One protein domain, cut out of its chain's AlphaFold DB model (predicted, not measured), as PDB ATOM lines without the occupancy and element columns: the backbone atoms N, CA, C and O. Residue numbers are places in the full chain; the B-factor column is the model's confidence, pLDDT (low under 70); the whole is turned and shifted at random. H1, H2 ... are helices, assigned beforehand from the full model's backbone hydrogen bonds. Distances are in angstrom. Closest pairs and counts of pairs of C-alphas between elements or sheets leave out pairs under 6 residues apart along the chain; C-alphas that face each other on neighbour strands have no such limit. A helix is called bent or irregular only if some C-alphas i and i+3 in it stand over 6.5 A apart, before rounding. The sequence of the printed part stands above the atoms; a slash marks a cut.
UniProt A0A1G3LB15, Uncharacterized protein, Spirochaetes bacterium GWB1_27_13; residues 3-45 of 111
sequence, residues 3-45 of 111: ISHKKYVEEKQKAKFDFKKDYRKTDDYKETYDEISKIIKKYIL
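AT A GLANCE: This is residues 3 to 45 of the 111 residues of an uncharacterized protein of Spirochaetes bacterium GWB1_27_13 (UniProt A0A1G3LB15). A lopsided helical hairpin: the short helix H1 folds back beside the first part of the long helix H2, and a wide loop, residues 12 to 26, joins the two. The far part of H2, residues 34 to 45, sticks out from this small body as a free arm and makes much of the length. The printed part has 43 residues with two named helices, H1 then H2 along the chain, and no named strand; the class is all helix. The whole is loose, with a radius of gyration of the C-alphas of 12.0 A, and spans 37 by 17 by 13 A.

HOW THE PARTS SIT: The longest helix is H2, residues 27 to 45. It touches H1, residues 3 to 11, with residues 28 to 32 alone. The closest C-alphas of the two helices are those of Ser 4 and Thr 32, 7.4 A apart. Their lines stand at a shallow tilt of 33 degrees, only just short of steep, and they run opposite ways. H1 and H2 form a helical hairpin, with their centres 17.0 A apart. Residues 34 to 45 of H2 stand free. In H1 every O i to N i+4 pair is within hydrogen-bond range; in H2 14 of 15 are.

IN THESE COORDINATES: H2 measures 25.5 A from C-alpha 27 at (121.503, 153.192, 149.646) to C-alpha 45 at (143.075, 144.658, 160.318). It is irregular, but only just: C-alphas 42 and 45 are 6.7 A apart. H1 begins with C-alpha 3 at (133.582, 149.873, 140.555) and measures 12.6 A.

THE WHOLE: The two C-alphas farthest apart are those of Ala 15 and Leu 45, at 37.4 A. Without the free residues, the body of 31 residues spans 22 by 17 by 14 A. The link from H1 to H2 is long, with 15 residues. The printed part has no cut. Its mean pLDDT is 93.1, and no printed residue is under 70.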
ATOM      1  N   ILE A   3     133.980 151.152 141.168       89.00
ATOM      2  CA  ILE A   3     133.582 149.873 140.555       89.00
ATOM      3  C   ILE A   3     132.087 149.614 140.786       89.00
ATOM      4  O   ILE A   3     131.348 149.414 139.831       89.00
ATOM      5  N   SER A   4     131.624 149.723 142.034       91.62
ATOM      6  CA  SER A   4     130.205 149.572 142.386       91.62
ATOM      7  C   SER A   4     129.309 150.598 141.683       91.62
ATOM      8  O   SER A   4     128.223 150.265 141.238       91.62
ATOM      9  N   HIS A   5     129.799 151.826 141.489       92.88
ATOM     10  CA  HIS A   5     129.105 152.851 140.707       92.88
ATOM     11  C   HIS A   5     128.887 152.436 139.257       92.88
ATOM     12  O   HIS A   5     127.774 152.583 138.768       92.88
ATOM     13  N   LYS A   6     129.915 151.904 138.581       92.50
ATOM     14  CA  LYS A   6     129.778 151.400 137.206       92.50
ATOM     15  C   LYS A   6     128.699 150.322 137.125       92.50
ATOM     16  O   LYS A   6     127.766 150.471 136.344       92.50
ATOM     17  N   LYS A   7     128.769 149.328 138.018       92.69
ATOM     18  CA  LYS A   7     127.765 148.260 138.126       92.69
ATOM     19  C   LYS A   7     126.355 148.822 138.343       92.69
ATOM     20  O   LYS A   7     125.432 148.474 137.620       92.69
ATOM     21  N   TYR A   8     126.198 149.761 139.275       91.44
ATOM     22  CA  TYR A   8     124.913 150.399 139.562       91.44
ATOM     23  C   TYR A   8     124.343 151.163 138.354       91.44
ATOM     24  O   TYR A   8     123.141 151.124 138.091       91.44
ATOM     25  N   VAL A   9     125.193 151.879 137.613       93.12
ATOM     26  CA  VAL A   9     124.801 152.614 136.397       93.12
ATOM     27  C   VAL A   9     124.332 151.661 135.307       93.12
ATOM     28  O   VAL A   9     123.301 151.929 134.688       93.12
ATOM     29  N   GLU A  10     125.051 150.557 135.107       92.38
ATOM     30  CA  GLU A  10     124.704 149.502 134.151       92.38
ATOM     31  C   GLU A  10     123.363 148.844 134.514       92.38
ATOM     32  O   GLU A  10     122.445 148.828 133.696       92.38
ATOM     33  N   GLU A  11     123.196 148.399 135.762       91.88
ATOM     34  CA  GLU A  11     121.978 147.730 136.243       91.88
ATOM     35  C   GLU A  11     120.741 148.632 136.211       91.88
ATOM     36  O   GLU A  11     119.636 148.180 135.908       91.88
ATOM     37  N   LYS A  12     120.903 149.920 136.531       91.19
ATOM     38  CA  LYS A  12     119.806 150.899 136.532       91.19
ATOM     39  C   LYS A  12     119.644 151.626 135.196       91.19
ATOM     40  O   LYS A  12     118.799 152.515 135.115       91.19
ATOM     41  N   GLN A  13     120.442 151.279 134.182       85.69
ATOM     42  CA  GLN A  13     120.437 151.877 132.841       85.69
ATOM     43  C   GLN A  13     120.514 153.418 132.856       85.69
ATOM     44  O   GLN A  13     119.863 154.110 132.072       85.69
ATOM     45  N   LYS A  14     121.310 153.994 133.767       80.12
ATOM     46  CA  LYS A  14     121.412 155.453 133.937       80.12
ATOM     47  C   LYS A  14     122.596 156.029 133.160       80.12
ATOM     48  O   LYS A  14     123.690 156.152 133.692       80.12
ATOM     49  N   ALA A  15     122.358 156.472 131.925       73.00
ATOM     50  CA  ALA A  15     123.406 156.976 131.023       73.00
ATOM     51  C   ALA A  15     124.202 158.200 131.539       73.00
ATOM     52  O   ALA A  15     125.337 158.419 131.123       73.00
ATOM     53  N   LYS A  16     123.629 159.012 132.438       81.06
ATOM     54  CA  LYS A  16     124.297 160.162 133.071       81.06
ATOM     55  C   LYS A  16     124.025 160.150 134.570       81.06
ATOM     56  O   LYS A  16     123.052 160.735 135.033       81.06
ATOM     57  N   PHE A  17     124.871 159.443 135.308       90.62
ATOM     58  CA  PHE A  17     124.775 159.339 136.759       90.62
ATOM     59  C   PHE A  17     126.162 159.543 137.357       90.62
ATOM     60  O   PHE A  17     127.045 158.696 137.207       90.62
ATOM     61  N   ASP A  18     126.383 160.691 137.984       93.81
ATOM     62  CA  ASP A  18     127.688 161.071 138.504       93.81
ATOM     63  C   ASP A  18     128.012 160.319 139.796       93.81
ATOM     64  O   ASP A  18     127.173 160.136 140.684       93.81
ATOM     65  N   PHE A  19     129.280 159.929 139.936       91.81
ATOM     66  CA  PHE A  19     129.743 159.223 141.123       91.81
ATOM     67  C   PHE A  19     129.515 160.047 142.395       91.81
ATOM     68  O   PHE A  19     128.990 159.544 143.388       91.81
ATOM     69  N   LYS A  20     129.950 161.311 142.397       92.31
ATOM     70  CA  LYS A  20     130.003 162.133 143.609       92.31
ATOM     71  C   LYS A  20     128.637 162.716 143.954       92.31
ATOM     72  O   LYS A  20     128.272 162.708 145.127       92.31
ATOM     73  N   LYS A  21     127.932 163.262 142.964       92.75
ATOM     74  CA  LYS A  21     126.682 164.009 143.149       92.75
ATOM     75  C   LYS A  21     125.479 163.097 143.346       92.75
ATOM     76  O   LYS A  21     124.622 163.431 144.171       92.75
ATOM     77  N   ASP A  22     125.454 161.971 142.638       94.25
ATOM     78  CA  ASP A  22     124.267 161.124 142.548       94.25
ATOM     79  C   ASP A  22     124.475 159.805 143.293       94.25
ATOM     80  O   ASP A  22     123.755 159.505 144.246       94.25
ATOM     81  N   TYR A  23     125.509 159.040 142.934       94.12
ATOM     82  CA  TYR A  23     125.689 157.689 143.463       94.12
ATOM     83  C   TYR A  23     125.989 157.644 144.963       94.12
ATOM     84  O   TYR A  23     125.398 156.836 145.674       94.12
ATOM     85  N   ARG A  24     126.820 158.552 145.490       95.12
ATOM     86  CA  ARG A  24     127.145 158.601 146.934       95.12
ATOM     87  C   ARG A  24     125.941 158.812 147.859       95.12
ATOM     88  O   ARG A  24     126.078 158.609 149.062       95.12
ATOM     89  N   LYS A  25     124.798 159.249 147.326       94.69
ATOM     90  CA  LYS A  25     123.558 159.456 148.089       94.69
ATOM     91  C   LYS A  25     122.646 158.229 148.098       94.69
ATOM     92  O   LYS A  25     121.662 158.226 148.826       94.69
ATOM     93  N   THR A  26     122.944 157.225 147.277       95.00
ATOM     94  CA  THR A  26     122.134 156.008 147.157       95.00
ATOM     95  C   THR A  26     122.354 155.075 148.343       95.00
ATOM     96  O   THR A  26     123.418 155.090 148.964       95.00
ATOM     97  N   ASP A  27     121.360 154.238 148.632       96.56
ATOM     98  CA  ASP A  27     121.503 153.192 149.646       96.56
ATOM     99  C   ASP A  27     122.489 152.107 149.200       96.56
ATOM    100  O   ASP A  27     123.304 151.681 150.008       96.56
ATOM    101  N   ASP A  28     122.559 151.806 147.897       95.38
ATOM    102  CA  ASP A  28     123.581 150.919 147.318       95.38
ATOM    103  C   ASP A  28     125.012 151.353 147.683       95.38
ATOM    104  O   ASP A  28     125.853 150.536 148.062       95.38
ATOM    105  N   TYR A  29     125.295 152.663 147.643       95.94
ATOM    106  CA  TYR A  29     126.592 153.179 148.072       95.94
ATOM    107  C   TYR A  29     126.844 152.946 149.568       95.94
ATOM    108  O   TYR A  29     127.973 152.609 149.934       95.94
ATOM    109  N   LYS A  30     125.832 153.149 150.424       96.44
ATOM    110  CA  LYS A  30     125.949 152.940 151.878       96.44
ATOM    111  C   LYS A  30     126.180 151.464 152.188       96.44
ATOM    112  O   LYS A  30     127.139 151.142 152.880       96.44
ATOM    113  N   GLU A  31     125.374 150.585 151.605       96.88
ATOM    114  CA  GLU A  31     125.475 149.133 151.764       96.88
ATOM    115  C   GLU A  31     126.846 148.628 151.312       96.88
ATOM    116  O   GLU A  31     127.566 147.998 152.086       96.88
ATOM    117  N   THR A  32     127.278 149.026 150.112       95.62
ATOM    118  CA  THR A  32     128.620 148.731 149.596       95.62
ATOM    119  C   THR A  32     129.712 149.200 150.564       95.62
ATOM    120  O   THR A  32     130.695 148.496 150.801       95.62
ATOM    121  N   TYR A  33     129.590 150.419 151.097       95.75
ATOM    122  CA  TYR A  33     130.574 150.977 152.022       95.75
ATOM    123  C   TYR A  33     130.642 150.178 153.329       95.75
ATOM    124  O   TYR A  33     131.739 149.896 153.825       95.75
ATOM    125  N   ASP A  34     129.494 149.771 153.863       97.19
ATOM    126  CA  ASP A  34     129.404 148.978 155.085       97.19
ATOM    127  C   ASP A  34     129.968 147.569 154.892       97.19
ATOM    128  O   ASP A  34     130.682 147.063 155.762       97.19
ATOM    129  N   GLU A  35     129.717 146.937 153.747       96.31
ATOM    130  CA  GLU A  35     130.294 145.639 153.390       96.31
ATOM    131  C   GLU A  35     131.819 145.691 153.313       96.31
ATOM    132  O   GLU A  35     132.502 144.891 153.956       96.31
ATOM    133  N   ILE A  36     132.370 146.675 152.600       94.88
ATOM    134  CA  ILE A  36     133.822 146.876 152.519       94.88
ATOM    135  C   ILE A  36     134.402 147.128 153.911       94.88
ATOM    136  O   ILE A  36     135.418 146.540 154.280       94.88
ATOM    137  N   SER A  37     133.737 147.958 154.714       96.44
ATOM    138  CA  SER A  37     134.158 148.236 156.087       96.44
ATOM    139  C   SER A  37     134.197 146.967 156.940       96.44
ATOM    140  O   SER A  37     135.137 146.772 157.714       96.44
ATOM    141  N   LYS A  38     133.209 146.074 156.792       97.75
ATOM    142  CA  LYS A  38     133.191 144.764 157.462       97.75
ATOM    143  C   LYS A  38     134.347 143.882 156.992       97.75
ATOM    144  O   LYS A  38     134.994 143.263 157.833       97.75
ATOM    145  N   ILE A  39     134.635 143.853 155.689       96.75
ATOM    146  CA  ILE A  39     135.752 143.081 155.124       96.75
ATOM    147  C   ILE A  39     137.084 143.563 155.702       96.75
ATOM    148  O   ILE A  39     137.845 142.749 156.220       96.75
ATOM    149  N   ILE A  40     137.338 144.874 155.683       95.50
ATOM    150  CA  ILE A  40     138.573 145.461 156.222       95.50
ATOM    151  C   ILE A  40     138.740 145.083 157.697       95.50
ATOM    152  O   ILE A  40     139.779 144.555 158.090       95.50
ATOM    153  N   LYS A  41     137.698 145.294 158.511       96.88
ATOM    154  CA  LYS A  41     137.741 145.015 159.953       96.88
ATOM    155  C   LYS A  41     137.950 143.540 160.274       96.88
ATOM    156  O   LYS A  41     138.644 143.229 161.233       96.88
ATOM    157  N   LYS A  42     137.329 142.641 159.509       97.44
ATOM    158  CA  LYS A  42     137.342 141.205 159.800       97.44
ATOM    159  C   LYS A  42     138.560 140.487 159.225       97.44
ATOM    160  O   LYS A  42     139.051 139.558 159.854       97.44
ATOM    161  N   TYR A  43     139.013 140.878 158.037       96.62
ATOM    162  CA  TYR A  43     139.982 140.094 157.268       96.62
ATOM    163  C   TYR A  43     141.307 140.805 157.011       96.62
ATOM    164  O   TYR A  43     142.261 140.132 156.645       96.62
ATOM    165  N   ILE A  44     141.388 142.127 157.190       94.50
ATOM    166  CA  ILE A  44     142.628 142.878 156.946       94.50
ATOM    167  C   ILE A  44     143.251 143.304 158.271       94.50
ATOM    168  O   ILE A  44     144.359 142.887 158.579       94.50
ATOM    169  N   LEU A  45     142.526 144.077 159.086       95.75
ATOM    170  CA  LEU A  45     143.075 144.658 160.318       95.75
ATOM    171  C   LEU A  45     143.660 143.642 161.316       95.75
ATOM    172  O   LEU A  45     144.679 143.965 161.912       95.75
TER     173      LEU A  45